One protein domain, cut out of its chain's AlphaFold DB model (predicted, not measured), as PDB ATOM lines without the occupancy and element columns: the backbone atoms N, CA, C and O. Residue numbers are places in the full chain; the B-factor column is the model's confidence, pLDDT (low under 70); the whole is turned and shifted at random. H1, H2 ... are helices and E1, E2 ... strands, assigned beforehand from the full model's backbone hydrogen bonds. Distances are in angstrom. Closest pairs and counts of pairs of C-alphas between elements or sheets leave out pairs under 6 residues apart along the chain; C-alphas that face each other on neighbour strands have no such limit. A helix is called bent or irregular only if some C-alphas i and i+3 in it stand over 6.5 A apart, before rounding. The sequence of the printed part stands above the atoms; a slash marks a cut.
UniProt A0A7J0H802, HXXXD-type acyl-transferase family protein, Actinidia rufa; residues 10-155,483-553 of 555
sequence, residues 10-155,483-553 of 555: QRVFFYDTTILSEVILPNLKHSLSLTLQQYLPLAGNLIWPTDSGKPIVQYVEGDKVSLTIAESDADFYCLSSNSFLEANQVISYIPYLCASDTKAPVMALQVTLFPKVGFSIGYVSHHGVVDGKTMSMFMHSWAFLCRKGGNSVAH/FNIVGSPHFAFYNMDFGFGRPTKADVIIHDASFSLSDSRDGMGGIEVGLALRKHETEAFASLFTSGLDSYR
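This is residues 10 to 155 and 483 to 553 of the 555 residues of the protein "HXXXD-type acyl-transferase family protein" of Actinidia rufa (UniProt A0A7J0H802). A twisted sheet of five strands has H1 over one face, running with the strands, and H5 packs aslant on H1. Beyond one end of E6 sits a small three-stranded sheet, E3, E2 and E5, while the hairpin of E9 and E10 lies beyond edge strand E8 and leads to H6, whose residues 543 to 552 stick out with residue 553 as a free arm. The printed part has 217 residues with six named helices and ten named strands, in the order E1 H1 H2 E2 E3 E4 H3 H4 E5 E6 E7 H5 E8 E9 E10 H6, a mixed class of helices and strands. The large sheet runs E4, E6, E7, E1, E8 and is mixed; the two smaller sheets are antiparallel. The whole is compact, with a radius of gyration of the C-alphas of 18.6 A and spans of 61 by 46 by 33 A.

E1, residues 10 to 16, is 20.6 A long and begins at C-alpha 10 at (126.063, 130.499, 148.362). H1, residues 21 to 36, measures 22.0 A; it is neither bent nor irregular, but only just: C-alphas 23 and 26 are 6.1 A apart. H2 holds residues 40 to 43, E2 45 to 47, E3 56 to 58, and E4 66 to 71, 16.6 A long. H3 holds residues 76 to 79, H4 87 to 91 and E5 103 to 105. E6, residues 107 to 114, and E7, residues 118 to 125, measure 23.3 A and 23.7 A. H5, residues 132 to 147, is 22.5 A long and ends at C-alpha 147 at (129.424, 117.578, 128.667). After the cut come E8, residues 505 to 509, E9, residues 515 to 519, and E10, residues 527 to 531. H6, residues 535 to 552, is 25.5 A long and ends at C-alpha 552 at (116.556, 103.374, 169.372).

In the large sheet E4 and E6 are parallel, with N 68 and O 109 2.9 A apart. E6 and E7 form an antiparallel hairpin, with N 110 and O 122 at 2.8 A. E7 and E1 are antiparallel, N 13 and O 121 at 2.8 A, as are E1 and E8, N 12 and O 507 at 2.9 A. H1 is on one face of this sheet, giving two layers, a helix layer over a sheet, at a height over the sheet of 9.8 A. It lies over E6 and runs along the strands, at 12 degrees to E6 on the local plane. H5 is not on the sheet, but only just, with 4 pairs of C-alphas within 10 A. H5 touches H1 at a steep tilt of 52 degrees, opposite ways; the closest C-alphas are those of Ser 31 and Cys 146, 4.9 A apart. H2, H3 and H4 only graze the large sheet, and H2 also grazes the small one. E5 runs on into E6 at 40 degrees. In the small sheet N 46 of E2 and O 104 of E5 are 2.7 A apart, and N 47 of E2 and O 56 of E3, a hairpin, 2.8 A. The closest C-alphas of E8 and E9 are those of Val 508 and Ser 516, 7.5 A apart. In the hairpin of E9 and E10, N 516 and O 530 are 2.8 A apart. Residues 485 to 486 pair in parallel with residues 515 to 516 of E9. Each O i to N i+4 pair is within hydrogen-bond range in H4, H5 and H6, and 10 of 12 are in H1; H2 and H3 are too short for such a pair.

The C-alphas farthest apart, those of Asp 51 and Arg 553, are 65.2 A apart. Residues 156 to 482 are not printed, and C-alphas 155 and 483 across the cut are 42.4 A apart. Of the links printed whole, H4 to E5 is long. Residues 483 to 504 hold no named element. The mean pLDDT of the printed part is 75.6; 73 residues are under 70, among them residues 82 to 89, 149 to 155, 483 to 490 and 510 to 553.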
ATOM      1  N   GLN A  10     124.741 131.102 148.463       85.38
ATOM      2  CA  GLN A  10     126.063 130.499 148.362       85.38
ATOM      3  C   GLN A  10     125.923 128.981 148.323       85.38
ATOM      4  O   GLN A  10     125.229 128.401 149.160       85.38
ATOM      5  N   ARG A  11     126.563 128.329 147.354       89.50
ATOM      6  CA  ARG A  11     126.546 126.866 147.229       89.50
ATOM      7  C   ARG A  11     127.864 126.366 146.664       89.50
ATOM      8  O   ARG A  11     128.468 127.029 145.822       89.50
ATOM      9  N   VAL A  12     128.272 125.180 147.095       92.12
ATOM     10  CA  VAL A  12     129.444 124.471 146.590       92.12
ATOM     11  C   VAL A  12     129.079 123.051 146.167       92.12
ATOM     12  O   VAL A  12     128.215 122.407 146.760       92.12
ATOM     13  N   PHE A  13     129.739 122.573 145.121       94.56
ATOM     14  CA  PHE A  13     129.653 121.209 144.615       94.56
ATOM     15  C   PHE A  13     131.043 120.595 144.619       94.56
ATOM     16  O   PHE A  13     131.976 121.238 144.144       94.56
ATOM     17  N   PHE A  14     131.178 119.360 145.085       94.12
ATOM     18  CA  PHE A  14     132.428 118.602 145.043       94.12
ATOM     19  C   PHE A  14     132.326 117.492 143.999       94.12
ATOM     20  O   PHE A  14     131.307 116.814 143.928       94.12
ATOM     21  N   TYR A  15     133.368 117.306 143.190       94.88
ATOM     22  CA  TYR A  15     133.446 116.303 142.129       94.88
ATOM     23  C   TYR A  15     134.702 115.456 142.324       94.88
ATOM     24  O   TYR A  15     135.816 115.968 142.205       94.88
ATOM     25  N   ASP A  16     134.511 114.172 142.625       94.19
ATOM     26  CA  ASP A  16     135.596 113.189 142.689       94.19
ATOM     27  C   ASP A  16     135.959 112.778 141.261       94.19
ATOM     28  O   ASP A  16     135.142 112.210 140.529       94.19
ATOM     29  N   THR A  17     137.158 113.159 140.828       88.50
ATOM     30  CA  THR A  17     137.641 112.841 139.493       88.50
ATOM     31  C   THR A  17     139.158 112.931 139.412       88.50
ATOM     32  O   THR A  17     139.789 113.880 139.867       88.50
ATOM     33  N   THR A  18     139.755 111.965 138.723       83.06
ATOM     34  CA  THR A  18     141.195 111.940 138.439       83.06
ATOM     35  C   THR A  18     141.550 112.623 137.115       83.06
ATOM     36  O   THR A  18     142.707 112.597 136.691       83.06
ATOM     37  N   ILE A  19     140.568 113.234 136.438       80.06
ATOM     38  CA  ILE A  19     140.777 113.930 135.165       80.06
ATOM     39  C   ILE A  19     141.698 115.138 135.378       80.06
ATOM     40  O   ILE A  19     141.578 115.887 136.345       80.06
ATOM     41  N   LEU A  20     142.624 115.340 134.438       75.50
ATOM     42  CA  LEU A  20     143.608 116.417 134.503       75.50
ATOM     43  C   LEU A  20     142.939 117.800 134.482       75.50
ATOM     44  O   LEU A  20     142.051 118.073 133.668       75.50
ATOM     45  N   SER A  21     143.440 118.712 135.316       77.12
ATOM     46  CA  SER A  21     142.993 120.112 135.371       77.12
ATOM     47  C   SER A  21     143.129 120.837 134.026       77.12
ATOM     48  O   SER A  21     142.300 121.688 133.697       77.12
ATOM     49  N   GLU A  22     144.112 120.440 133.211       79.25
ATOM     50  CA  GLU A  22     144.325 120.908 131.834       79.25
ATOM     51  C   GLU A  22     143.138 120.615 130.903       79.25
ATOM     52  O   GLU A  22     142.937 121.323 129.920       79.25
ATOM     53  N   VAL A  23     142.328 119.602 131.222       80.94
ATOM     54  CA  VAL A  23     141.112 119.245 130.478       80.94
ATOM     55  C   VAL A  23     139.880 119.901 131.103       80.94
ATOM     56  O   VAL A  23     139.016 120.410 130.388       80.94
ATOM     57  N   ILE A  24     139.800 119.925 132.436       83.31
ATOM     58  CA  ILE A  24     138.636 120.441 133.173       83.31
ATOM     59  C   ILE A  24     138.468 121.947 132.948       83.31
ATOM     60  O   ILE A  24     137.394 122.406 132.550       83.31
ATOM     61  N   LEU A  25     139.530 122.731 133.164       88.31
ATOM     62  CA  LEU A  25     139.428 124.190 133.188       88.31
ATOM     63  C   LEU A  25     139.044 124.809 131.833       88.31
ATOM     64  O   LEU A  25     138.171 125.683 131.831       88.31
ATOM     65  N   PRO A  26     139.622 124.408 130.681       89.44
ATOM     66  CA  PRO A  26     139.204 124.952 129.388       89.44
ATOM     67  C   PRO A  26     137.750 124.613 129.051       89.44
ATOM     68  O   PRO A  26     137.017 125.484 128.582       89.44
ATOM     69  N   ASN A  27     137.311 123.384 129.347       88.62
ATOM     70  CA  ASN A  27     135.941 122.943 129.084       88.62
ATOM     71  C   ASN A  27     134.926 123.704 129.941       88.62
ATOM     72  O   ASN A  27     133.931 124.201 129.406       88.62
ATOM     73  N   LEU A  28     135.195 123.865 131.241       90.62
ATOM     74  CA  LEU A  28     134.350 124.655 132.139       90.62
ATOM     75  C   LEU A  28     134.269 126.118 131.690       90.62
ATOM     76  O   LEU A  28     133.171 126.658 131.594       90.62
ATOM     77  N   LYS A  29     135.402 126.747 131.344       90.94
ATOM     78  CA  LYS A  29     135.445 128.146 130.882       90.94
ATOM     79  C   LYS A  29     134.678 128.355 129.578       90.94
ATOM     80  O   LYS A  29     133.864 129.272 129.480       90.94
ATOM     81  N   HIS A  30     134.931 127.509 128.579       89.69
ATOM     82  CA  HIS A  30     134.284 127.614 127.270       89.69
ATOM     83  C   HIS A  30     132.772 127.382 127.374       89.69
ATOM     84  O   HIS A  30     131.979 128.185 126.887       89.69
ATOM     85  N   SER A  31     132.355 126.330 128.080       91.56
ATOM     86  CA  SER A  31     130.932 126.042 128.295       91.56
ATOM     87  C   SER A  31     130.223 127.092 129.149       91.56
ATOM     88  O   SER A  31     129.064 127.399 128.874       91.56
ATOM     89  N   LEU A  32     130.905 127.699 130.127       92.75
ATOM     90  CA  LEU A  32     130.352 128.799 130.917       92.75
ATOM     91  C   LEU A  32     130.054 130.004 130.023       92.75
ATOM     92  O   LEU A  32     128.952 130.543 130.073       92.75
ATOM     93  N   SER A  33     131.002 130.374 129.154       88.31
ATOM     94  CA  SER A  33     130.820 131.461 128.184       88.31
ATOM     95  C   SER A  33     129.606 131.218 127.278       88.31
ATOM     96  O   SER A  33     128.754 132.092 127.125       88.31
ATOM     97  N   LEU A  34     129.461 129.999 126.744       84.25
ATOM     98  CA  LEU A  34     128.305 129.627 125.921       84.25
ATOM     99  C   LEU A  34     126.983 129.662 126.696       84.25
ATOM    100  O   LEU A  34     125.955 130.049 126.140       84.25
ATOM    101  N   THR A  35     127.000 129.268 127.970       85.69
ATOM    102  CA  THR A  35     125.811 129.323 128.829       85.69
ATOM    103  C   THR A  35     125.409 130.766 129.102       85.69
ATOM    104  O   THR A  35     124.247 131.114 128.930       85.69
ATOM    105  N   LEU A  36     126.356 131.640 129.455       83.12
ATOM    106  CA  LEU A  36     126.071 133.041 129.785       83.12
ATOM    107  C   LEU A  36     125.446 133.820 128.621       83.12
ATOM    108  O   LEU A  36     124.629 134.701 128.862       83.12
ATOM    109  N   GLN A  37     125.710 133.437 127.368       79.31
ATOM    110  CA  GLN A  37     125.022 134.010 126.199       79.31
ATOM    111  C   GLN A  37     123.500 133.777 126.209       79.31
ATOM    112  O   GLN A  37     122.758 134.516 125.567       79.31
ATOM    113  N   GLN A  38     123.027 132.750 126.920       79.75
ATOM    114  CA  GLN A  38     121.603 132.443 127.093       79.75
ATOM    115  C   GLN A  38     121.033 133.037 128.389       79.75
ATOM    116  O   GLN A  38     119.819 133.154 128.521       79.75
ATOM    117  N   TYR A  39     121.904 133.445 129.316       82.31
ATOM    118  CA  TYR A  39     121.565 133.969 130.639       82.31
ATOM    119  C   TYR A  39     122.272 135.310 130.895       82.31
ATOM    120  O   TYR A  39     122.888 135.511 131.940       82.31
ATOM    121  N   LEU A  40     122.180 136.240 129.938       78.44
ATOM    122  CA  LEU A  40     122.890 137.529 129.973       78.44
ATOM    123  C   LEU A  40     122.721 138.320 131.286       78.44
ATOM    124  O   LEU A  40     123.723 138.851 131.763       78.44
ATOM    125  N   PRO A  41     121.534 138.369 131.936       82.31
ATOM    126  CA  PRO A  41     121.394 139.061 133.218       82.31
ATOM    127  C   PRO A  41     122.333 138.547 134.314       82.31
ATOM    128  O   PRO A  41     122.727 139.324 135.175       82.31
ATOM    129  N   LEU A  42     122.734 137.272 134.272       84.75
ATOM    130  CA  LEU A  42     123.662 136.693 135.247       84.75
ATOM    131  C   LEU A  42     125.093 137.216 135.089       84.75
ATOM    132  O   LEU A  42     125.838 137.253 136.062       84.75
ATOM    133  N   ALA A  43     125.467 137.651 133.883       85.31
ATOM    134  CA  ALA A  43     126.733 138.338 133.640       85.31
ATOM    135  C   ALA A  43     126.684 139.831 133.988       85.31
ATOM    136  O   ALA A  43     127.722 140.486 133.993       85.31
ATOM    137  N   GLY A  44     125.489 140.362 134.247       82.62
ATOM    138  CA  GLY A  44     125.265 141.766 134.535       82.62
ATOM    139  C   GLY A  44     125.436 142.127 136.008       82.62
ATOM    140  O   GLY A  44     126.010 141.408 136.830       82.62
ATOM    141  N   ASN A  45     124.902 143.294 136.338       83.38
ATOM    142  CA  ASN A  45     125.008 143.915 137.641       83.38
ATOM    143  C   ASN A  45     123.642 144.438 138.091       83.38
ATOM    144  O   ASN A  45     122.874 144.978 137.297       83.38
ATOM    145  N   LEU A  46     123.363 144.321 139.381       81.00
ATOM    146  CA  LEU A  46     122.333 145.087 140.057       81.00
ATOM    147  C   LEU A  46     122.876 146.495 140.326       81.00
ATOM    148  O   LEU A  46     123.944 146.646 140.913       81.00
ATOM    149  N   ILE A  47     122.166 147.519 139.872       81.56
ATOM    150  CA  ILE A  47     122.565 148.922 139.991       81.56
ATOM    151  C   ILE A  47     121.500 149.657 140.792       81.56
ATOM    152  O   ILE A  47     120.309 149.466 140.545       81.56
ATOM    153  N   TRP A  48     121.932 150.515 141.713       78.06
ATOM    154  CA  TRP A  48     121.092 151.466 142.441       78.06
ATOM    155  C   TRP A  48     121.387 152.874 141.909       78.06
ATOM    156  O   TRP A  48     122.365 153.494 142.335       78.06
ATOM    157  N   PRO A  49     120.609 153.369 140.929       75.44
ATOM    158  CA  PRO A  49     120.837 154.686 140.352       75.44
ATOM    159  C   PRO A  49     120.617 155.784 141.396       75.44
ATOM    160  O   PRO A  49     119.701 155.703 142.210       75.44
ATOM    161  N   THR A  50     121.426 156.839 141.366       76.56
ATOM    162  CA  THR A  50     121.268 157.977 142.287       76.56
ATOM    163  C   THR A  50     120.047 158.841 141.961       76.56
ATOM    164  O   THR A  50     119.565 159.572 142.820       76.56
ATOM    165  N   ASP A  51     119.533 158.742 140.736       75.94
ATOM    166  CA  ASP A  51     118.381 159.472 140.203       75.94
ATOM    167  C   ASP A  51     117.052 158.698 140.311       75.94
ATOM    168  O   ASP A  51     115.994 159.232 139.979       75.94
ATOM    169  N   SER A  52     117.078 157.447 140.786       68.06
ATOM    170  CA  SER A  52     115.903 156.576 140.883       68.06
ATOM    171  C   SER A  52     115.953 155.713 142.140       68.06
ATOM    172  O   SER A  52     116.888 154.951 142.346       68.06
ATOM    173  N   GLY A  53     114.876 155.722 142.933       63.69
ATOM    174  CA  GLY A  53     114.740 154.843 144.103       63.69
ATOM    175  C   GLY A  53     114.640 153.344 143.778       63.69
ATOM    176  O   GLY A  53     114.658 152.517 144.688       63.69
ATOM    177  N   LYS A  54     114.529 152.966 142.495       65.94
ATOM    178  CA  LYS A  54     114.364 151.571 142.057       65.94
ATOM    179  C   LYS A  54     115.689 150.986 141.553       65.94
ATOM    180  O   LYS A  54     116.266 151.569 140.629       65.94
ATOM    181  N   PRO A  55     116.137 149.826 142.070       71.19
ATOM    182  CA  PRO A  55     117.285 149.135 141.508       71.19
ATOM    183  C   PRO A  55     116.957 148.491 140.162       71.19
ATOM    184  O   PRO A  55     115.814 148.119 139.891       71.19
ATOM    185  N   ILE A  56     117.978 148.342 139.324       74.44
ATOM    186  CA  ILE A  56     117.863 147.821 137.962       74.44
ATOM    187  C   ILE A  56     118.899 146.719 137.773       74.44
ATOM    188  O   ILE A  56     120.070 146.904 138.092       74.44
ATOM    189  N   VAL A  57     118.482 145.585 137.213       78.81
ATOM    190  CA  VAL A  57     119.416 144.578 136.696       78.81
ATOM    191  C   VAL A  57     119.816 145.000 135.289       78.81
ATOM    192  O   VAL A  57     118.963 145.105 134.401       78.81
ATOM    193  N   GLN A  58     121.102 145.274 135.098       79.06
ATOM    194  CA  GLN A  58     121.653 145.754 133.842       79.06
ATOM    195  C   GLN A  58     122.819 144.877 133.394       79.06
ATOM    196  O   GLN A  58     123.755 144.634 134.151       79.06
ATOM    197  N   TYR A  59     122.771 144.463 132.133       82.06
ATOM    198  CA  TYR A  59     123.915 143.914 131.417       82.06
ATOM    199  C   TYR A  59     124.346 144.912 130.339       82.06
ATOM    200  O   TYR A  59     123.516 145.373 129.549       82.06
ATOM    201  N   VAL A  60     125.633 145.241 130.309       81.00
ATOM    202  CA  VAL A  60     126.269 146.036 129.253       81.00
ATOM    203  C   VAL A  60     127.267 145.157 128.509       81.00
ATOM    204  O   VAL A  60     127.927 144.311 129.108       81.00
ATOM    205  N   GLU A  61     127.389 145.335 127.193       80.75
ATOM    206  CA  GLU A  61     128.382 144.597 126.410       80.75
ATOM    207  C   GLU A  61     129.792 144.797 126.986       80.75
ATOM    208  O   GLU A  61     130.231 145.919 127.239       80.75
ATOM    209  N   GLY A  62     130.487 143.684 127.229       79.44
ATOM    210  CA  GLY A  62     131.776 143.672 127.918       79.44
ATOM    211  C   GLY A  62     131.698 143.410 129.425       79.44
ATOM    212  O   GLY A  62     132.757 143.195 130.022       79.44
ATOM    213  N   ASP A  63     130.500 143.368 130.024       81.31
ATOM    214  CA  ASP A  63     130.293 142.835 131.375       81.31
ATOM    215  C   ASP A  63     130.700 141.353 131.446       81.31
ATOM    216  O   ASP A  63     130.642 140.606 130.464       81.31
ATOM    217  N   LYS A  64     131.176 140.926 132.621       83.62
ATOM    218  CA  LYS A  64     131.797 139.611 132.829       83.62
ATOM    219  C   LYS A  64     131.386 139.028 134.169       83.62
ATOM    220  O   LYS A  64     131.292 139.746 135.160       83.62
ATOM    221  N   VAL A  65     131.281 137.702 134.213       88.69
ATOM    222  CA  VAL A  65     131.234 136.951 135.472       88.69
ATOM    223  C   VAL A  65     132.656 136.719 135.973       88.69
ATOM    224  O   VAL A  65     133.530 136.303 135.207       88.69
ATOM    225  N   SER A  66     132.891 136.967 137.262       90.25
ATOM    226  CA  SER A  66     134.153 136.600 137.905       90.25
ATOM    227  C   SER A  66     134.225 135.083 138.080       90.25
ATOM    228  O   SER A  66     133.322 134.490 138.670       90.25
ATOM    229  N   LEU A  67     135.292 134.464 137.570       92.00
ATOM    230  CA  LEU A  67     135.600 133.048 137.756       92.00
ATOM    231  C   LEU A  67     136.991 132.913 138.382       92.00
ATOM    232  O   LEU A  67     138.004 133.079 137.697       92.00
ATOM    233  N   THR A  68     137.033 132.588 139.670       90.50
ATOM    234  CA  THR A  68     138.274 132.343 140.414       90.50
ATOM    235  C   THR A  68     138.728 130.904 140.204       90.50
ATOM    236  O   THR A  68     137.932 129.981 140.347       90.50
ATOM    237  N   ILE A  69     140.006 130.697 139.878       91.38
ATOM    238  CA  ILE A  69     140.623 129.366 139.855       91.38
ATOM    239  C   ILE A  69     141.585 129.279 141.036       91.38
ATOM    240  O   ILE A  69     142.486 130.112 141.141       91.38
ATOM    241  N   ALA A  70     141.383 128.294 141.903       89.81
ATOM    242  CA  ALA A  70     142.188 128.057 143.095       89.81
ATOM    243  C   ALA A  70     142.657 126.597 143.158       89.81
ATOM    244  O   ALA A  70     142.141 125.731 142.451       89.81
ATOM    245  N   GLU A  71     143.625 126.328 144.024       91.69
ATOM    246  CA  GLU A  71     144.092 124.987 144.375       91.69
ATOM    247  C   GLU A  71     144.083 124.864 145.901       91.69
ATOM    248  O   GLU A  71     144.334 125.849 146.596       91.69
ATOM    249  N   SER A  72     143.743 123.683 146.412       89.38
ATOM    250  CA  SER A  72     143.647 123.385 147.839       89.38
ATOM    251  C   SER A  72     144.285 122.033 148.130       89.38
ATOM    252  O   SER A  72     144.033 121.056 147.427       89.38
ATOM    253  N   ASP A  73     145.066 121.975 149.202       88.69
ATOM    254  CA  ASP A  73     145.670 120.765 149.766       88.69
ATOM    255  C   ASP A  73     144.818 120.125 150.879       88.69
ATOM    256  O   ASP A  73     145.159 119.053 151.373       88.69
ATOM    257  N   ALA A  74     143.701 120.756 151.254       89.44
ATOM    258  CA  ALA A  74     142.749 120.212 152.220       89.44
ATOM    259  C   ALA A  74     142.190 118.834 151.813       89.44
ATOM    260  O   ALA A  74     142.074 118.504 150.630       89.44
ATOM    261  N   ASP A  75     141.771 118.055 152.812       90.25
ATOM    262  CA  ASP A  75     141.197 116.724 152.613       90.25
ATOM    263  C   ASP A  75     139.824 116.796 151.920       90.25
ATOM    264  O   ASP A  75     138.797 117.123 152.521       90.25
ATOM    265  N   PHE A  76     139.810 116.448 150.633       91.69
ATOM    266  CA  PHE A  76     138.612 116.412 149.798       91.69
ATOM    267  C   PHE A  76     137.520 115.480 150.346       91.69
ATOM    268  O   PHE A  76     136.330 115.793 150.245       91.69
ATOM    269  N   TYR A  77     137.890 114.330 150.915       90.81
ATOM    270  CA  TYR A  77     136.922 113.349 151.405       90.81
ATOM    271  C   TYR A  77     136.319 113.775 152.739       90.81
ATOM    272  O   TYR A  77     135.146 113.499 152.980       90.81
ATOM    273  N   CYS A  78     137.068 114.516 153.559       87.75
ATOM    274  CA  CYS A  78     136.519 115.186 154.736       87.75
ATOM    275  C   CYS A  78     135.452 116.221 154.331       87.75
ATOM    276  O   CYS A  78     134.311 116.150 154.799       87.75
ATOM    277  N   LEU A  79     135.788 117.103 153.380       82.56
ATOM    278  CA  LEU A  79     134.917 118.183 152.892       82.56
ATOM    279  C   LEU A  79     133.673 117.697 152.132       82.56
ATOM    280  O   LEU A  79     132.664 118.392 152.103       82.56
ATOM    281  N   SER A  80     133.736 116.519 151.507       87.06
ATOM    282  CA  SER A  80     132.618 115.920 150.760       87.06
ATOM    283  C   SER A  80     131.899 114.792 151.517       87.06
ATOM    284  O   SER A  80     131.094 114.047 150.934       87.06
ATOM    285  N   SER A  81     132.186 114.646 152.816       79.31
ATOM    286  CA  SER A  81     131.503 113.702 153.702       79.31
ATOM    287  C   SER A  81     130.131 114.225 154.156       79.31
ATOM    288  O   SER A  81     129.764 115.371 153.913       79.31
ATOM    289  N   ASN A  82     129.361 113.371 154.833       67.81
ATOM    290  CA  ASN A  82     128.114 113.761 155.505       67.81
ATOM    291  C   ASN A  82     128.334 114.149 156.979       67.81
ATOM    292  O   ASN A  82     127.375 114.235 157.742       67.81
ATOM    293  N   SER A  83     129.589 114.332 157.392       66.44
ATOM    294  CA  SER A  83     129.923 114.736 158.756       66.44
ATOM    295  C   SER A  83     129.572 116.206 158.978       66.44
ATOM    296  O   SER A  83     129.476 116.985 158.029       66.44
ATOM    297  N   PHE A  84     129.421 116.609 160.240       64.06
ATOM    298  CA  PHE A  84     129.291 118.024 160.573       64.06
ATOM    299  C   PHE A  84     130.548 118.780 160.131       64.06
ATOM    300  O   PHE A  84     131.658 118.443 160.541       64.06
ATOM    301  N   LEU A  85     130.361 119.808 159.304       65.94
ATOM    302  CA  LEU A  85     131.420 120.709 158.868       65.94
ATOM    303  C   LEU A  85     131.169 122.096 159.443       65.94
ATOM    304  O   LEU A  85     130.045 122.602 159.439       65.94
ATOM    305  N   GLU A  86     132.232 122.732 159.927       66.50
ATOM    306  CA  GLU A  86     132.159 124.142 160.278       66.50
ATOM    307  C   GLU A  86     132.069 124.983 158.993       66.50
ATOM    308  O   GLU A  86     132.780 124.740 158.016       66.50
ATOM    309  N   ALA A  87     131.207 126.005 158.983       65.75
ATOM    310  CA  ALA A  87     130.973 126.823 157.789       65.75
ATOM    311  C   ALA A  87     132.258 127.487 157.246       65.75
ATOM    312  O   ALA A  87     132.422 127.613 156.035       65.75
ATOM    313  N   ASN A  88     133.198 127.860 158.122       67.06
ATOM    314  CA  ASN A  88     134.513 128.419 157.765       67.06
ATOM    315  C   ASN A  88     135.343 127.494 156.849       67.06
ATOM    316  O   ASN A  88     136.080 127.991 155.997       67.06
ATOM    317  N   GLN A  89     135.196 126.173 156.984       69.06
ATOM    318  CA  GLN A  89     135.891 125.191 156.158       69.06
ATOM    319  C   GLN A  89     135.346 125.219 154.730       69.06
ATOM    320  O   GLN A  89     136.107 125.090 153.781       69.06
ATOM    321  N   VAL A  90     134.044 125.461 154.563       74.38
ATOM    322  CA  VAL A  90     133.377 125.423 153.255       74.38
ATOM    323  C   VAL A  90     133.406 126.783 152.542       74.38
ATOM    324  O   VAL A  90     133.534 126.839 151.319       74.38
ATOM    325  N   ILE A  91     133.362 127.891 153.292       78.62
ATOM    326  CA  ILE A  91     133.356 129.266 152.755       78.62
ATOM    327  C   ILE A  91     134.587 129.556 151.880       78.62
ATOM    328  O   ILE A  91     134.472 130.286 150.898       78.62
ATOM    329  N   SER A  92     135.743 128.946 152.166       84.81
ATOM    330  CA  SER A  92     136.973 129.121 151.371       84.81
ATOM    331  C   SER A  92     136.854 128.611 149.924       84.81
ATOM    332  O   SER A  92     137.642 128.995 149.057       84.81
ATOM    333  N   TYR A  93     135.853 127.770 149.641       86.75
ATOM    334  CA  TYR A  93     135.576 127.210 148.314       86.75
ATOM    335  C   TYR A  93     134.515 127.993 147.536       86.75
ATOM    336  O   TYR A  93     134.095 127.564 146.460       86.75
ATOM    337  N   ILE A  94     134.083 129.138 148.067       86.69
ATOM    338  CA  ILE A  94     133.034 129.985 147.507       86.69
ATOM    339  C   ILE A  94     133.634 131.363 147.210       86.69
ATOM    340  O   ILE A  94     134.345 131.927 148.042       86.69
ATOM    341  N   PRO A  95     133.361 131.940 146.027       84.38
ATOM    342  CA  PRO A  95     133.900 133.243 145.670       84.38
ATOM    343  C   PRO A  95     133.248 134.361 146.487       84.38
ATOM    344  O   PRO A  95     132.080 134.292 146.873       84.38
ATOM    345  N   TYR A  96     133.979 135.458 146.661       79.38
ATOM    346  CA  TYR A  96     133.422 136.688 147.212       79.38
ATOM    347  C   TYR A  96     132.656 137.483 146.145       79.38
ATOM    348  O   TYR A  96     133.144 137.674 145.027       79.38
ATOM    349  N   LEU A  97     131.477 137.998 146.501       80.06
ATOM    350  CA  LEU A  97     130.697 138.899 145.653       80.06
ATOM    351  C   LEU A  97     130.983 140.350 146.048       80.06
ATOM    352  O   LEU A  97     130.411 140.865 147.006       80.06
ATOM    353  N   CYS A  98     131.879 141.016 145.320       74.88
ATOM    354  CA  CYS A  98     132.241 142.399 145.623       74.88
ATOM    355  C   CYS A  98     131.126 143.363 145.203       74.88
ATOM    356  O   CYS A  98     131.026 143.729 144.033       74.88
ATOM    357  N   ALA A  99     130.303 143.772 146.165       77.62
ATOM    358  CA  ALA A  99     129.268 144.784 145.998       77.62
ATOM    359  C   ALA A  99     129.707 146.145 146.560       77.62
ATOM    360  O   ALA A  99     130.554 146.235 147.446       77.62
ATOM    361  N   SER A 100     129.101 147.199 146.033       75.12
ATOM    362  CA  SER A 100     129.171 148.580 146.508       75.12
ATOM    363  C   SER A 100     127.752 149.102 146.732       75.12
ATOM    364  O   SER A 100     126.792 148.489 146.260       75.12
ATOM    365  N   ASP A 101     127.619 150.265 147.367       72.06
ATOM    366  CA  ASP A 101     126.312 150.876 147.646       72.06
ATOM    367  C   ASP A 101     125.503 151.213 146.379       72.06
ATOM    368  O   ASP A 101     124.284 151.355 146.435       72.06
ATOM    369  N   THR A 102     126.170 151.337 145.229       77.00
ATOM    370  CA  THR A 102     125.557 151.739 143.952       77.00
ATOM    371  C   THR A 102     125.547 150.631 142.904       77.00
ATOM    372  O   THR A 102     124.816 150.728 141.914       77.00
ATOM    373  N   LYS A 103     126.307 149.549 143.111       82.19
ATOM    374  CA  LYS A 103     126.437 148.445 142.152       82.19
ATOM    375  C   LYS A 103     126.849 147.137 142.824       82.19
ATOM    376  O   LYS A 103     127.828 147.115 143.567       82.19
ATOM    377  N   ALA A 104     126.188 146.036 142.478       83.81
ATOM    378  CA  ALA A 104     126.549 144.677 142.874       83.81
ATOM    379  C   ALA A 104     126.535 143.733 141.656       83.81
ATOM    380  O   ALA A 104     125.557 143.737 140.909       83.81
ATOM    381  N   PRO A 105     127.567 142.901 141.432       87.62
ATOM    382  CA  PRO A 105     127.508 141.851 140.418       87.62
ATOM    383  C   PRO A 105     126.397 140.849 140.739       87.62
ATOM    384  O   PRO A 105     126.110 140.584 141.907       87.62
ATOM    385  N   VAL A 106     125.773 140.268 139.712       85.38
ATOM    386  CA  VAL A 106     124.692 139.294 139.930       85.38
ATOM    387  C   VAL A 106     125.228 137.971 140.471       85.38
ATOM    388  O   VAL A 106     124.597 137.374 141.344       85.38
ATOM    389  N   MET A 107     126.392 137.517 140.001       91.19
ATOM    390  CA  MET A 107     127.023 136.298 140.503       91.19
ATOM    391  C   MET A 107     128.547 136.293 140.361       91.19
ATOM    392  O   MET A 107     129.123 137.029 139.556       91.19
ATOM    393  N   ALA A 108     129.189 135.398 141.106       90.62
ATOM    394  CA  ALA A 108     130.578 135.003 140.912       90.62
ATOM    395  C   ALA A 108     130.729 133.485 141.089       90.62
ATOM    396  O   ALA A 108     129.917 132.838 141.758       90.62
ATOM    397  N   LEU A 109     131.773 132.926 140.479       95.19
ATOM    398  CA  LEU A 109     132.086 131.498 140.466       95.19
ATOM    399  C   LEU A 109     133.519 131.253 140.949       95.19
ATOM    400  O   LEU A 109     134.416 132.060 140.711       95.19
ATOM    401  N   GLN A 110     133.744 130.111 141.588       94.00
ATOM    402  CA  GLN A 110     135.064 129.606 141.939       94.00
ATOM    403  C   GLN A 110     135.171 128.142 141.532       94.00
ATOM    404  O   GLN A 110     134.260 127.357 141.777       94.00
ATOM    405  N   VAL A 111     136.295 127.770 140.930       93.75
ATOM    406  CA  VAL A 111     136.690 126.376 140.732       93.75
ATOM    407  C   VAL A 111     137.941 126.135 141.559       93.75
ATOM    408  O   VAL A 111     138.955 126.798 141.333       93.75
ATOM    409  N   THR A 112     137.873 125.202 142.506       93.69
ATOM    410  CA  THR A 112     139.015 124.850 143.360       93.69
ATOM    411  C   THR A 112     139.478 123.440 143.043       93.69
ATOM    412  O   THR A 112     138.689 122.504 143.094       93.69
ATOM    413  N   LEU A 113     140.746 123.280 142.685       92.44
ATOM    414  CA  LEU A 113     141.344 121.993 142.355       92.44
ATOM    415  C   LEU A 113     141.901 121.321 143.614       92.44
ATOM    416  O   LEU A 113     142.558 121.976 144.418       92.44
ATOM    417  N   PHE A 114     141.682 120.012 143.736       92.19
ATOM    418  CA  PHE A 114     142.286 119.145 144.747       92.19
ATOM    419  C   PHE A 114     143.205 118.161 144.013       92.19
ATOM    420  O   PHE A 114     142.712 117.225 143.368       92.19
ATOM    421  N   PRO A 115     144.532 118.387 144.015       87.31
ATOM    422  CA  PRO A 115     145.460 117.657 143.160       87.31
ATOM    423  C   PRO A 115     145.298 116.135 143.248       87.31
ATOM    424  O   PRO A 115     145.381 115.556 144.324       87.31
ATOM    425  N   LYS A 116     145.114 115.484 142.090       86.38
ATOM    426  CA  LYS A 116     144.940 114.022 141.927       86.38
ATOM    427  C   LYS A 116     143.679 113.416 142.564       86.38
ATOM    428  O   LYS A 116     143.531 112.201 142.489       86.38
ATOM    429  N   VAL A 117     142.793 114.226 143.143       92.31
ATOM    430  CA  VAL A 117     141.565 113.748 143.797       92.31
ATOM    431  C   VAL A 117     140.314 114.252 143.084       92.31
ATOM    432  O   VAL A 117     139.423 113.469 142.774       92.31
ATOM    433  N   GLY A 118     140.231 115.553 142.806       93.50
ATOM    434  CA  GLY A 118     139.008 116.122 142.257       93.50
ATOM    435  C   GLY A 118     139.017 117.638 142.176       93.50
ATOM    436  O   GLY A 118     140.064 118.287 142.171       93.50
ATOM    437  N   PHE A 119     137.828 118.222 142.102       94.69
ATOM    438  CA  PHE A 119     137.648 119.669 142.135       94.69
ATOM    439  C   PHE A 119     136.308 120.044 142.770       94.69
ATOM    440  O   PHE A 119     135.396 119.224 142.854       94.69
ATOM    441  N   SER A 120     136.174 121.297 143.195       95.38
ATOM    442  CA  SER A 120     134.896 121.880 143.586       95.38
ATOM    443  C   SER A 120     134.490 123.027 142.666       95.38
ATOM    444  O   SER A 120     135.340 123.706 142.087       95.38
ATOM    445  N   ILE A 121     133.180 123.239 142.529       96.81
ATOM    446  CA  ILE A 121     132.588 124.438 141.930       96.81
ATOM    447  C   ILE A 121     131.790 125.147 143.022       96.81
ATOM    448  O   ILE A 121     130.782 124.623 143.483       96.81
ATOM    449  N   GLY A 122     132.220 126.337 143.421       94.88
ATOM    450  CA  GLY A 122     131.474 127.231 144.299       94.88
ATOM    451  C   GLY A 122     130.827 128.364 143.514       94.88
ATOM    452  O   GLY A 122     131.417 128.885 142.566       94.88
ATOM    453  N   TYR A 123     129.633 128.785 143.915       93.81
ATOM    454  CA  TYR A 123     129.026 130.011 143.414       93.81
ATOM    455  C   TYR A 123     128.442 130.853 144.536       93.81
ATOM    456  O   TYR A 123     128.006 130.351 145.572       93.81
ATOM    457  N   VAL A 124     128.388 132.151 144.261       88.56
ATOM    458  CA  VAL A 124     127.623 133.130 145.024       88.56
ATOM    459  C   VAL A 124     126.730 133.904 144.060       88.56
ATOM    460  O   VAL A 124     127.175 134.285 142.975       88.56
ATOM    461  N   SER A 125     125.474 134.141 144.426       86.12
ATOM    462  CA  SER A 125     124.541 134.907 143.597       86.12
ATOM    463  C   SER A 125     123.643 135.819 144.410       86.12
ATOM    464  O   SER A 125     123.147 135.448 145.473       86.12
ATOM    465  N   HIS A 126     123.372 137.000 143.869       77.50
ATOM    466  CA  HIS A 126     122.483 137.968 144.483       77.50
ATOM    467  C   HIS A 126     121.024 137.482 144.418       77.50
ATOM    468  O   HIS A 126     120.396 137.494 143.356       77.50
ATOM    469  N   HIS A 127     120.458 137.094 145.564       72.56
ATOM    470  CA  HIS A 127     119.122 136.484 145.640       72.56
ATOM    471  C   HIS A 127     117.997 137.428 145.169       72.56
ATOM    472  O   HIS A 127     116.971 136.979 144.664       72.56
ATOM    473  N   GLY A 128     118.200 138.749 145.257       65.81
ATOM    474  CA  GLY A 128     117.275 139.742 144.693       65.81
ATOM    475  C   GLY A 128     117.184 139.748 143.157       65.81
ATOM    476  O   GLY A 128     116.352 140.469 142.616       65.81
ATOM    477  N   VAL A 129     118.040 138.986 142.463       68.88
ATOM    478  CA  VAL A 129     118.060 138.865 140.994       68.88
ATOM    479  C   VAL A 129     117.777 137.435 140.534       68.88
ATOM    480  O   VAL A 129     117.160 137.248 139.488       68.88
ATOM    481  N   VAL A 130     118.228 136.431 141.293       71.75
ATOM    482  CA  VAL A 130     118.176 135.021 140.888       71.75
ATOM    483  C   VAL A 130     117.520 134.188 141.978       71.75
ATOM    484  O   VAL A 130     118.017 134.133 143.103       71.75
ATOM    485  N   ASP A 131     116.430 133.507 141.635       71.56
ATOM    486  CA  ASP A 131     115.808 132.513 142.508       71.56
ATOM    487  C   ASP A 131     116.416 131.113 142.336       71.56
ATOM    488  O   ASP A 131     117.195 130.844 141.413       71.56
ATOM    489  N   GLY A 132     116.066 130.201 143.248       68.69
ATOM    490  CA  GLY A 132     116.610 128.842 143.259       68.69
ATOM    491  C   GLY A 132     116.329 128.070 141.967       68.69
ATOM    492  O   GLY A 132     117.204 127.350 141.480       68.69
ATOM    493  N   LYS A 133     115.151 128.266 141.356       70.81
ATOM    494  CA  LYS A 133     114.775 127.593 140.107       70.81
ATOM    495  C   LYS A 133     115.606 128.094 138.930       70.81
ATOM    496  O   LYS A 133     116.136 127.279 138.173       70.81
ATOM    497  N   THR A 134     115.760 129.408 138.804       75.88
ATOM    498  CA  THR A 134     116.570 130.051 137.765       75.88
ATOM    499  C   THR A 134     118.033 129.641 137.890       75.88
ATOM    500  O   THR A 134     118.647 129.246 136.897       75.88
ATOM    501  N   MET A 135     118.578 129.648 139.111       83.62
ATOM    502  CA  MET A 135     119.950 129.201 139.360       83.62
ATOM    503  C   MET A 135     120.137 127.719 139.014       83.62
ATOM    504  O   MET A 135     121.093 127.350 138.331       83.62
ATOM    505  N   SER A 136     119.194 126.863 139.417       80.56
ATOM    506  CA  SER A 136     119.182 125.447 139.046       80.56
ATOM    507  C   SER A 136     119.202 125.267 137.523       80.56
ATOM    508  O   SER A 136     120.019 124.512 136.997       80.56
ATOM    509  N   MET A 137     118.337 125.972 136.787       81.50
ATOM    510  CA  MET A 137     118.289 125.896 135.322       81.50
ATOM    511  C   MET A 137     119.603 126.326 134.666       81.50
ATOM    512  O   MET A 137     120.073 125.651 133.744       81.50
ATOM    513  N   PHE A 138     120.212 127.409 135.153       88.06
ATOM    514  CA  PHE A 138     121.514 127.873 134.685       88.06
ATOM    515  C   PHE A 138     122.597 126.806 134.892       88.06
ATOM    516  O   PHE A 138     123.270 126.426 133.932       88.06
ATOM    517  N   MET A 139     122.715 126.263 136.106       93.50
ATOM    518  CA  MET A 139     123.730 125.257 136.433       93.50
ATOM    519  C   MET A 139     123.550 123.962 135.626       93.50
ATOM    520  O   MET A 139     124.523 123.432 135.092       93.50
ATOM    521  N   HIS A 140     122.311 123.488 135.445       88.12
ATOM    522  CA  HIS A 140     122.019 122.331 134.582       88.12
ATOM    523  C   HIS A 140     122.350 122.602 133.109       88.12
ATOM    524  O   HIS A 140     122.894 121.736 132.423       88.12
ATOM    525  N   SER A 141     122.062 123.812 132.617       88.38
ATOM    526  CA  SER A 141     122.407 124.218 131.248       88.38
ATOM    527  C   SER A 141     123.923 124.254 131.045       88.38
ATOM    528  O   SER A 141     124.424 123.766 130.028       88.38
ATOM    529  N   TRP A 142     124.656 124.771 132.031       94.50
ATOM    530  CA  TRP A 142     126.111 124.812 132.009       94.50
ATOM    531  C   TRP A 142     126.722 123.410 132.019       94.50
ATOM    532  O   TRP A 142     127.528 123.086 131.142       94.50
ATOM    533  N   ALA A 143     126.267 122.543 132.925       92.38
ATOM    534  CA  ALA A 143     126.692 121.149 132.988       92.38
ATOM    535  C   ALA A 143     126.440 120.409 131.662       92.38
ATOM    536  O   ALA A 143     127.325 119.726 131.135       92.38
ATOM    537  N   PHE A 144     125.262 120.609 131.061       90.44
ATOM    538  CA  PHE A 144     124.909 120.030 129.765       90.44
ATOM    539  C   PHE A 144     125.846 120.487 128.635       90.44
ATOM    540  O   PHE A 144     126.334 119.658 127.860       90.44
ATOM    541  N   LEU A 145     126.121 121.793 128.533       87.31
ATOM    542  CA  LEU A 145     127.005 122.339 127.498       87.31
ATOM    543  C   LEU A 145     128.466 121.922 127.696       87.31
ATOM    544  O   LEU A 145     129.157 121.656 126.708       87.31
ATOM    545  N   CYS A 146     128.917 121.809 128.948       90.38
ATOM    546  CA  CYS A 146     130.242 121.292 129.289       90.38
ATOM    547  C   CYS A 146     130.407 119.849 128.805       90.38
ATOM    548  O   CYS A 146     131.332 119.549 128.050       90.38
ATOM    549  N   ARG A 147     129.427 118.985 129.097       88.00
ATOM    550  CA  ARG A 147     129.424 117.578 128.667       88.00
ATOM    551  C   ARG A 147     129.449 117.407 127.146       88.00
ATOM    552  O   ARG A 147     129.998 116.438 126.633       88.00
ATOM    553  N   LYS A 148     128.841 118.334 126.401       83.00
ATOM    554  CA  LYS A 148     128.803 118.312 124.927       83.00
ATOM    555  C   LYS A 148     130.064 118.882 124.261       83.00
ATOM    556  O   LYS A 148     130.100 118.958 123.031       83.00
ATOM    557  N   GLY A 149     131.077 119.288 125.029       69.75
ATOM    558  CA  GLY A 149     132.332 119.828 124.496       69.75
ATOM    559  C   GLY A 149     132.164 121.160 123.758       69.75
ATOM    560  O   GLY A 149     132.912 121.441 122.828       69.75
ATOM    561  N   GLY A 150     131.135 121.951 124.096       56.16
ATOM    562  CA  GLY A 150     130.926 123.306 123.564       56.16
ATOM    563  C   GLY A 150     130.694 123.440 122.047       56.16
ATOM    564  O   GLY A 150     130.619 124.559 121.548       56.16
ATOM    565  N   ASN A 151     130.548 122.339 121.303       40.34
ATOM    566  CA  ASN A 151     130.377 122.344 119.839       40.34
ATOM    567  C   ASN A 151     128.911 122.361 119.374       40.34
ATOM    568  O   ASN A 151     128.624 122.255 118.183       40.34
ATOM    569  N   SER A 152     127.964 122.484 120.303       38.44
ATOM    570  CA  SER A 152     126.534 122.493 119.996       38.44
ATOM    571  C   SER A 152     125.966 123.878 120.283       38.44
ATOM    572  O   SER A 152     125.778 124.238 121.441       38.44
ATOM    573  N   VAL A 153     125.651 124.648 119.236       35.59
ATOM    574  CA  VAL A 153     124.659 125.727 119.364       35.59
ATOM    575  C   VAL A 153     123.407 125.059 119.915       35.59
ATOM    576  O   VAL A 153     122.951 124.080 119.323       35.59
ATOM    577  N   ALA A 154     122.896 125.526 121.055       35.12
ATOM    578  CA  ALA A 154     121.700 124.979 121.679       35.12
ATOM    579  C   ALA A 154     120.521 125.032 120.693       35.12
ATOM    580  O   ALA A 154     119.793 126.016 120.584       35.12
ATOM    581  N   HIS A 155     120.340 123.959 119.932       33.16
ATOM    582  CA  HIS A 155     119.149 123.722 119.147       33.16
ATOM    583  C   HIS A 155     118.119 123.100 120.088       33.16
ATOM    584  O   HIS A 155     118.168 121.905 120.356       33.16
ATOM    585  N   PHE A 483     111.826 130.367 161.384       43.69
ATOM    586  CA  PHE A 483     112.933 129.699 160.690       43.69
ATOM    587  C   PHE A 483     112.709 129.788 159.174       43.69
ATOM    588  O   PHE A 483     111.571 129.662 158.717       43.69
ATOM    589  N   ASN A 484     113.772 129.994 158.388       49.44
ATOM    590  CA  ASN A 484     113.679 129.964 156.926       49.44
ATOM    591  C   ASN A 484     114.011 128.562 156.401       49.44
ATOM    592  O   ASN A 484     114.907 127.896 156.920       49.44
ATOM    593  N   ILE A 485     113.306 128.136 155.352       52.88
ATOM    594  CA  ILE A 485     113.635 126.932 154.582       52.88
ATOM    595  C   ILE A 485     114.190 127.380 153.231       52.88
ATOM    596  O   ILE A 485     113.563 128.179 152.533       52.88
ATOM    597  N   VAL A 486     115.360 126.864 152.862       58.66
ATOM    598  CA  VAL A 486     116.041 127.185 151.603       58.66
ATOM    599  C   VAL A 486     116.210 125.924 150.757       58.66
ATOM    600  O   VAL A 486     116.655 124.890 151.239       58.66
ATOM    601  N   GLY A 487     115.925 126.008 149.460       61.78
ATOM    602  CA  GLY A 487     116.150 124.895 148.535       61.78
ATOM    603  C   GLY A 487     114.904 124.062 148.231       61.78
ATOM    604  O   GLY A 487     113.817 124.292 148.759       61.78
ATOM    605  N   SER A 488     115.071 123.135 147.294       62.31
ATOM    606  CA  SER A 488     114.045 122.209 146.826       62.31
ATOM    607  C   SER A 488     114.728 120.943 146.309       62.31
ATOM    608  O   SER A 488     115.684 121.065 145.532       62.31
ATOM    609  N   PRO A 489     114.224 119.741 146.634       58.88
ATOM    610  CA  PRO A 489     114.711 118.515 146.010       58.88
ATOM    611  C   PRO A 489     114.456 118.482 144.495       58.88
ATOM    612  O   PRO A 489     115.204 117.857 143.746       58.88
ATOM    613  N   HIS A 490     113.485 119.252 143.992       64.12
ATOM    614  CA  HIS A 490     113.228 119.371 142.554       64.12
ATOM    615  C   HIS A 490     114.289 120.169 141.785       64.12
ATOM    616  O   HIS A 490     114.260 120.192 140.551       64.12
ATOM    617  N   PHE A 491     115.230 120.829 142.469       73.12
ATOM    618  CA  PHE A 491     116.389 121.430 141.805       73.12
ATOM    619  C   PHE A 491     117.384 120.372 141.309       73.12
ATOM    620  O   PHE A 491     118.139 120.641 140.371       73.12
ATOM    621  N   ALA A 492     117.324 119.150 141.853       74.88
ATOM    622  CA  ALA A 492     118.109 118.008 141.398       74.88
ATOM    623  C   ALA A 492     119.609 118.346 141.275       74.88
ATOM    624  O   ALA A 492     120.229 118.144 140.223       74.88
ATOM    625  N   PHE A 493     120.176 118.950 142.322       82.50
ATOM    626  CA  PHE A 493     121.552 119.441 142.342       82.50
ATOM    627  C   PHE A 493     122.567 118.299 142.197       82.50
ATOM    628  O   PHE A 493     123.594 118.484 141.542       82.50
ATOM    629  N   TYR A 494     122.255 117.093 142.681       82.31
ATOM    630  CA  TYR A 494     123.100 115.916 142.475       82.31
ATOM    631  C   TYR A 494     123.033 115.351 141.047       82.31
ATOM    632  O   TYR A 494     123.812 114.470 140.685       82.31
ATOM    633  N   ASN A 495     122.162 115.868 140.175       84.62
ATOM    634  CA  ASN A 495     122.130 115.504 138.750       84.62
ATOM    635  C   ASN A 495     123.029 116.397 137.872       84.62
ATOM    636  O   ASN A 495     123.100 116.194 136.657       84.62
ATOM    637  N   MET A 496     123.736 117.363 138.467       88.06
ATOM    638  CA  MET A 496     124.613 118.304 137.762       88.06
ATOM    639  C   MET A 496     125.944 117.674 137.348       88.06
ATOM    640  O   MET A 496     126.986 117.917 137.952       88.06
ATOM    641  N   ASP A 497     125.914 116.873 136.288       89.44
ATOM    642  CA  ASP A 497     127.103 116.231 135.727       89.44
ATOM    643  C   ASP A 497     127.677 117.030 134.540       89.44
ATOM    644  O   ASP A 497     127.073 117.137 133.464       89.44
ATOM    645  N   PHE A 498     128.876 117.577 134.742       91.12
ATOM    646  CA  PHE A 498     129.629 118.383 133.772       91.12
ATOM    647  C   PHE A 498     130.348 117.555 132.690       91.12
ATOM    648  O   PHE A 498     131.077 118.106 131.865       91.12
ATOM    649  N   GLY A 499     130.128 116.240 132.665       87.69
ATOM    650  CA  GLY A 499     130.911 115.266 131.904       87.69
ATOM    651  C   GLY A 499     132.025 114.616 132.724       87.69
ATOM    652  O   GLY A 499     132.861 113.920 132.155       87.69
ATOM    653  N   PHE A 500     132.029 114.837 134.040       86.75
ATOM    654  CA  PHE A 500     133.021 114.310 134.981       86.75
ATOM    655  C   PHE A 500     132.388 113.406 136.049       86.75
ATOM    656  O   PHE A 500     133.082 112.972 136.961       86.75
ATOM    657  N   GLY A 501     131.089 113.115 135.932       87.75
ATOM    658  CA  GLY A 501     130.313 112.411 136.945       87.75
ATOM    659  C   GLY A 501     129.413 113.353 137.745       87.75
ATOM    660  O   GLY A 501     129.444 114.577 137.594       87.75
ATOM    661  N   ARG A 502     128.562 112.755 138.582       89.50
ATOM    662  CA  ARG A 502     127.695 113.482 139.522       89.50
ATOM    663  C   ARG A 502     128.547 114.064 140.656       89.50
ATOM    664  O   ARG A 502     129.567 113.460 140.994       89.50
ATOM    665  N   PRO A 503     128.150 115.198 141.257       92.19
ATOM    666  CA  PRO A 503     128.847 115.698 142.429       92.19
ATOM    667  C   PRO A 503     128.755 114.679 143.572       92.19
ATOM    668  O   PRO A 503     127.721 114.041 143.776       92.19
ATOM    669  N   THR A 504     129.837 114.536 144.326       91.00
ATOM    670  CA  THR A 504     129.873 113.753 145.561       91.00
ATOM    671  C   THR A 504     129.168 114.474 146.700       91.00
ATOM    672  O   THR A 504     128.599 113.822 147.564       91.00
ATOM    673  N   LYS A 505     129.154 115.806 146.702       89.06
ATOM    674  CA  LYS A 505     128.472 116.614 147.720       89.06
ATOM    675  C   LYS A 505     127.979 117.917 147.103       89.06
ATOM    676  O   LYS A 505     128.675 118.486 146.260       89.06
ATOM    677  N   ALA A 506     126.793 118.371 147.501       86.75
ATOM    678  CA  ALA A 506     126.201 119.624 147.040       86.75
ATOM    679  C   ALA A 506     125.627 120.424 148.222       86.75
ATOM    680  O   ALA A 506     124.455 120.279 148.567       86.75
ATOM    681  N   ASP A 507     126.421 121.336 148.781       81.19
ATOM    682  CA  ASP A 507     126.082 122.052 150.016       81.19
ATOM    683  C   ASP A 507     125.719 123.509 149.775       81.19
ATOM    684  O   ASP A 507     126.405 124.233 149.052       81.19
ATOM    685  N   VAL A 508     124.644 123.955 150.421       76.12
ATOM    686  CA  VAL A 508     124.253 125.365 150.495       76.12
ATOM    687  C   VAL A 508     124.746 125.953 151.810       76.12
ATOM    688  O   VAL A 508     124.546 125.361 152.868       76.12
ATOM    689  N   ILE A 509     125.370 127.130 151.761       73.81
ATOM    690  CA  ILE A 509     125.722 127.853 152.983       73.81
ATOM    691  C   ILE A 509     124.487 128.593 153.463       73.81
ATOM    692  O   ILE A 509     123.985 129.516 152.815       73.81
ATOM    693  N   ILE A 510     123.999 128.158 154.614       62.34
ATOM    694  CA  ILE A 510     122.832 128.721 155.263       62.34
ATOM    695  C   ILE A 510     123.315 129.667 156.358       62.34
ATOM    696  O   ILE A 510     124.078 129.278 157.241       62.34
ATOM    697  N   HIS A 511     122.853 130.911 156.298       56.06
ATOM    698  CA  HIS A 511     123.086 131.901 157.341       56.06
ATOM    699  C   HIS A 511     121.866 131.911 158.278       56.06
ATOM    700  O   HIS A 511     120.738 131.767 157.811       56.06
ATOM    701  N   ASP A 512     122.100 132.075 159.581       48.47
ATOM    702  CA  ASP A 512     121.080 132.298 160.617       48.47
ATOM    703  C   ASP A 512     120.001 131.211 160.772       48.47
ATOM    704  O   ASP A 512     118.895 131.350 160.250       48.47
ATOM    705  N   ALA A 513     120.296 130.170 161.569       45.69
ATOM    706  CA  ALA A 513     119.322 129.219 162.132       45.69
ATOM    707  C   ALA A 513     118.192 128.862 161.151       45.69
ATOM    708  O   ALA A 513     117.028 129.198 161.365       45.69
ATOM    709  N   SER A 514     118.563 128.259 160.027       53.16
ATOM    710  CA  SER A 514     117.660 127.978 158.913       53.16
ATOM    711  C   SER A 514     117.894 126.552 158.409       53.16
ATOM    712  O   SER A 514     118.980 125.987 158.576       53.16
ATOM    713  N   PHE A 515     116.851 125.966 157.828       60.81
ATOM    714  CA  PHE A 515     116.879 124.622 157.259       60.81
ATOM    715  C   PHE A 515     117.130 124.696 155.754       60.81
ATOM    716  O   PHE A 515     116.700 125.645 155.092       60.81
ATOM    717  N   SER A 516     117.765 123.673 155.188       63.53
ATOM    718  CA  SER A 516     117.776 123.467 153.742       63.53
ATOM    719  C   SER A 516     117.186 122.136 153.343       63.53
ATOM    720  O   SER A 516     117.377 121.147 154.040       63.53
ATOM    721  N   LEU A 517     116.548 122.109 152.177       62.06
ATOM    722  CA  LEU A 517     116.077 120.888 151.538       62.06
ATOM    723  C   LEU A 517     116.783 120.707 150.192       62.06
ATOM    724  O   LEU A 517     116.812 121.624 149.361       62.06
ATOM    725  N   SER A 518     117.329 119.518 149.964       64.38
ATOM    726  CA  SER A 518     117.931 119.116 148.692       64.38
ATOM    727  C   SER A 518     117.588 117.675 148.340       64.38
ATOM    728  O   SER A 518     117.133 116.900 149.177       64.38
ATOM    729  N   ASP A 519     117.785 117.323 147.073       60.84
ATOM    730  CA  ASP A 519     117.768 115.933 146.638       60.84
ATOM    731  C   ASP A 519     118.877 115.147 147.342       60.84
ATOM    732  O   ASP A 519     119.905 115.716 147.703       60.84
ATOM    733  N   SER A 520     118.662 113.850 147.554       69.25
ATOM    734  CA  SER A 520     119.669 112.971 148.150       69.25
ATOM    735  C   SER A 520     120.797 112.635 147.178       69.25
ATOM    736  O   SER A 520     120.568 112.357 145.992       69.25
ATOM    737  N   ARG A 521     122.022 112.568 147.712       69.94
ATOM    738  CA  ARG A 521     123.229 112.107 147.015       69.94
ATOM    739  C   ARG A 521     123.055 110.746 146.342       69.94
ATOM    740  O   ARG A 521     123.582 110.534 145.249       69.94
ATOM    741  N   ASP A 522     122.336 109.819 146.975       66.56
ATOM    742  CA  ASP A 522     122.143 108.460 146.448       66.56
ATOM    743  C   ASP A 522     121.229 108.415 145.211       66.56
ATOM    744  O   ASP A 522     121.268 107.456 144.440       66.56
ATOM    745  N   GLY A 523     120.466 109.483 144.951       59.50
ATOM    746  CA  GLY A 523     119.515 109.558 143.847       59.50
ATOM    747  C   GLY A 523     118.341 108.581 143.962       59.50
ATOM    748  O   GLY A 523     117.643 108.384 142.971       59.50
ATOM    749  N   MET A 524     118.103 107.996 145.140       57.94
ATOM    750  CA  MET A 524     117.052 106.997 145.378       57.94
ATOM    751  C   MET A 524     115.705 107.629 145.765       57.94
ATOM    752  O   MET A 524     114.851 106.972 146.348       57.94
ATOM    753  N   GLY A 525     115.511 108.914 145.452       53.34
ATOM    754  CA  GLY A 525     114.304 109.667 145.808       53.34
ATOM    755  C   GLY A 525     114.293 110.214 147.238       53.34
ATOM    756  O   GLY A 525     113.330 110.873 147.614       53.34
ATOM    757  N   GLY A 526     115.359 109.991 148.013       51.59
ATOM    758  CA  GLY A 526     115.519 110.572 149.345       51.59
ATOM    759  C   GLY A 526     115.727 112.090 149.322       51.59
ATOM    760  O   GLY A 526     116.061 112.683 148.289       51.59
ATOM    761  N   ILE A 527     115.575 112.711 150.492       58.38
ATOM    762  CA  ILE A 527     115.757 114.150 150.701       58.38
ATOM    763  C   ILE A 527     116.818 114.380 151.768       58.38
ATOM    764  O   ILE A 527     116.785 113.785 152.842       58.38
ATOM    765  N   GLU A 528     117.753 115.272 151.461       65.19
ATOM    766  CA  GLU A 528     118.743 115.760 152.411       65.19
ATOM    767  C   GLU A 528     118.203 117.008 153.113       65.19
ATOM    768  O   GLU A 528     117.790 117.978 152.468       65.19
ATOM    769  N   VAL A 529     118.222 116.971 154.448       63.25
ATOM    770  CA  VAL A 529     117.877 118.110 155.301       63.25
ATOM    771  C   VAL A 529     119.162 118.679 155.888       63.25
ATOM    772  O   VAL A 529     119.863 118.009 156.644       63.25
ATOM    773  N   GLY A 530     119.472 119.921 155.533       65.94
ATOM    774  CA  GLY A 530     120.576 120.676 156.119       65.94
ATOM    775  C   GLY A 530     120.085 121.545 157.268       65.94
ATOM    776  O   GLY A 530     118.986 122.099 157.213       65.94
ATOM    777  N   LEU A 531     120.910 121.683 158.300       63.72
ATOM    778  CA  LEU A 531     120.637 122.521 159.460       63.72
ATOM    779  C   LEU A 531     121.908 123.285 159.830       63.72
ATOM    780  O   LEU A 531     122.951 122.681 160.067       63.72
ATOM    781  N   ALA A 532     121.813 124.612 159.889       63.19
ATOM    782  CA  ALA A 532     122.907 125.468 160.336       63.19
ATOM    783  C   ALA A 532     122.614 126.028 161.731       63.19
ATOM    784  O   ALA A 532     121.681 126.815 161.906       63.19
ATOM    785  N   LEU A 533     123.432 125.641 162.710       62.00
ATOM    786  CA  LEU A 533     123.393 126.126 164.091       62.00
ATOM    787  C   LEU A 533     124.753 126.716 164.487       62.00
ATOM    788  O   LEU A 533     125.761 126.524 163.801       62.00
ATOM    789  N   ARG A 534     124.802 127.444 165.608       61.72
ATOM    790  CA  ARG A 534     126.086 127.863 166.194       61.72
ATOM    791  C   ARG A 534     126.853 126.632 166.669       61.72
ATOM    792  O   ARG A 534     126.245 125.657 167.077       61.72
ATOM    793  N   LYS A 535     128.187 126.696 166.711       64.00
ATOM    794  CA  LYS A 535     129.037 125.545 167.071       64.00
ATOM    795  C   LYS A 535     128.586 124.801 168.340       64.00
ATOM    796  O   LYS A 535     128.350 123.602 168.274       64.00
ATOM    797  N   HIS A 536     128.375 125.514 169.449       61.09
ATOM    798  CA  HIS A 536     127.905 124.913 170.706       61.09
ATOM    799  C   HIS A 536     126.490 124.313 170.600       61.09
ATOM    800  O   HIS A 536     126.189 123.320 171.254       61.09
ATOM    801  N   GLU A 537     125.620 124.892 169.767       57.59
ATOM    802  CA  GLU A 537     124.283 124.356 169.485       57.59
ATOM    803  C   GLU A 537     124.369 123.107 168.596       57.59
ATOM    804  O   GLU A 537     123.635 122.159 168.839       57.59
ATOM    805  N   THR A 538     125.272 123.071 167.607       60.38
ATOM    806  CA  THR A 538     125.542 121.892 166.768       60.38
ATOM    807  C   THR A 538     126.113 120.746 167.595       60.38
ATOM    808  O   THR A 538     125.694 119.612 167.417       60.38
ATOM    809  N   GLU A 539     127.040 121.023 168.513       59.53
ATOM    810  CA  GLU A 539     127.616 120.019 169.418       59.53
ATOM    811  C   GLU A 539     126.550 119.447 170.362       59.53
ATOM    812  O   GLU A 539     126.428 118.228 170.496       59.53
ATOM    813  N   ALA A 540     125.719 120.313 170.950       54.50
ATOM    814  CA  ALA A 540     124.582 119.889 171.762       54.50
ATOM    815  C   ALA A 540     123.559 119.092 170.936       54.50
ATOM    816  O   ALA A 540     123.125 118.025 171.362       54.50
ATOM    817  N   PHE A 541     123.212 119.570 169.736       58.75
ATOM    818  CA  PHE A 541     122.307 118.888 168.814       58.75
ATOM    819  C   PHE A 541     122.846 117.514 168.427       58.75
ATOM    820  O   PHE A 541     122.116 116.541 168.534       58.75
ATOM    821  N   ALA A 542     124.116 117.409 168.035       55.41
ATOM    822  CA  ALA A 542     124.744 116.145 167.673       55.41
ATOM    823  C   ALA A 542     124.733 115.169 168.854       55.41
ATOM    824  O   ALA A 542     124.320 114.027 168.691       55.41
ATOM    825  N   SER A 543     125.093 115.628 170.058       51.47
ATOM    826  CA  SER A 543     125.053 114.799 171.266       51.47
ATOM    827  C   SER A 543     123.641 114.298 171.575       51.47
ATOM    828  O   SER A 543     123.467 113.119 171.884       51.47
ATOM    829  N   LEU A 544     122.630 115.169 171.493       50.72
ATOM    830  CA  LEU A 544     121.229 114.817 171.744       50.72
ATOM    831  C   LEU A 544     120.663 113.908 170.651       50.72
ATOM    832  O   LEU A 544     119.955 112.956 170.957       50.72
ATOM    833  N   PHE A 545     121.005 114.168 169.392       51.16
ATOM    834  CA  PHE A 545     120.576 113.384 168.241       51.16
ATOM    835  C   PHE A 545     121.180 111.979 168.271       51.16
ATOM    836  O   PHE A 545     120.452 111.003 168.124       51.16
ATOM    837  N   THR A 546     122.485 111.853 168.537       48.22
ATOM    838  CA  THR A 546     123.152 110.553 168.698       48.22
ATOM    839  C   THR A 546     122.624 109.804 169.916       48.22
ATOM    840  O   THR A 546     122.284 108.634 169.784       48.22
ATOM    841  N   SER A 547     122.462 110.471 171.066       44.00
ATOM    842  CA  SER A 547     121.876 109.841 172.262       44.00
ATOM    843  C   SER A 547     120.448 109.368 171.999       44.00
ATOM    844  O   SER A 547     120.094 108.257 172.379       44.00
ATOM    845  N   GLY A 548     119.659 110.186 171.295       38.00
ATOM    846  CA  GLY A 548     118.328 109.838 170.820       38.00
ATOM    847  C   GLY A 548     118.369 108.577 169.966       38.00
ATOM    848  O   GLY A 548     117.726 107.598 170.324       38.00
ATOM    849  N   LEU A 549     119.179 108.550 168.905       37.53
ATOM    850  CA  LEU A 549     119.349 107.392 168.017       37.53
ATOM    851  C   LEU A 549     119.857 106.130 168.730       37.53
ATOM    852  O   LEU A 549     119.409 105.030 168.410       37.53
ATOM    853  N   ASP A 550     120.755 106.262 169.703       36.00
ATOM    854  CA  ASP A 550     121.271 105.125 170.468       36.00
ATOM    855  C   ASP A 550     120.206 104.544 171.408       36.00
ATOM    856  O   ASP A 550     120.123 103.323 171.552       36.00
ATOM    857  N   SER A 551     119.299 105.370 171.945       35.56
ATOM    858  CA  SER A 551     118.091 104.866 172.614       35.56
ATOM    859  C   SER A 551     117.126 104.105 171.687       35.56
ATOM    860  O   SER A 551     116.300 103.347 172.193       35.56
ATOM    861  N   TYR A 552     117.269 104.211 170.356       33.81
ATOM    862  CA  TYR A 552     116.556 103.374 169.372       33.81
ATOM    863  C   TYR A 552     117.346 102.134 168.919       33.81
ATOM    864  O   TYR A 552     116.769 101.260 168.278       33.81
ATOM    865  N   ARG A 553     118.646 102.021 169.232       30.69
ATOM    866  CA  ARG A 553     119.505 100.895 168.803       30.69
ATOM    867  C   ARG A 553     119.523  99.692 169.754       30.69
ATOM    868  O   ARG A 553     120.126  98.680 169.409       30.69
TER     869      ARG A 553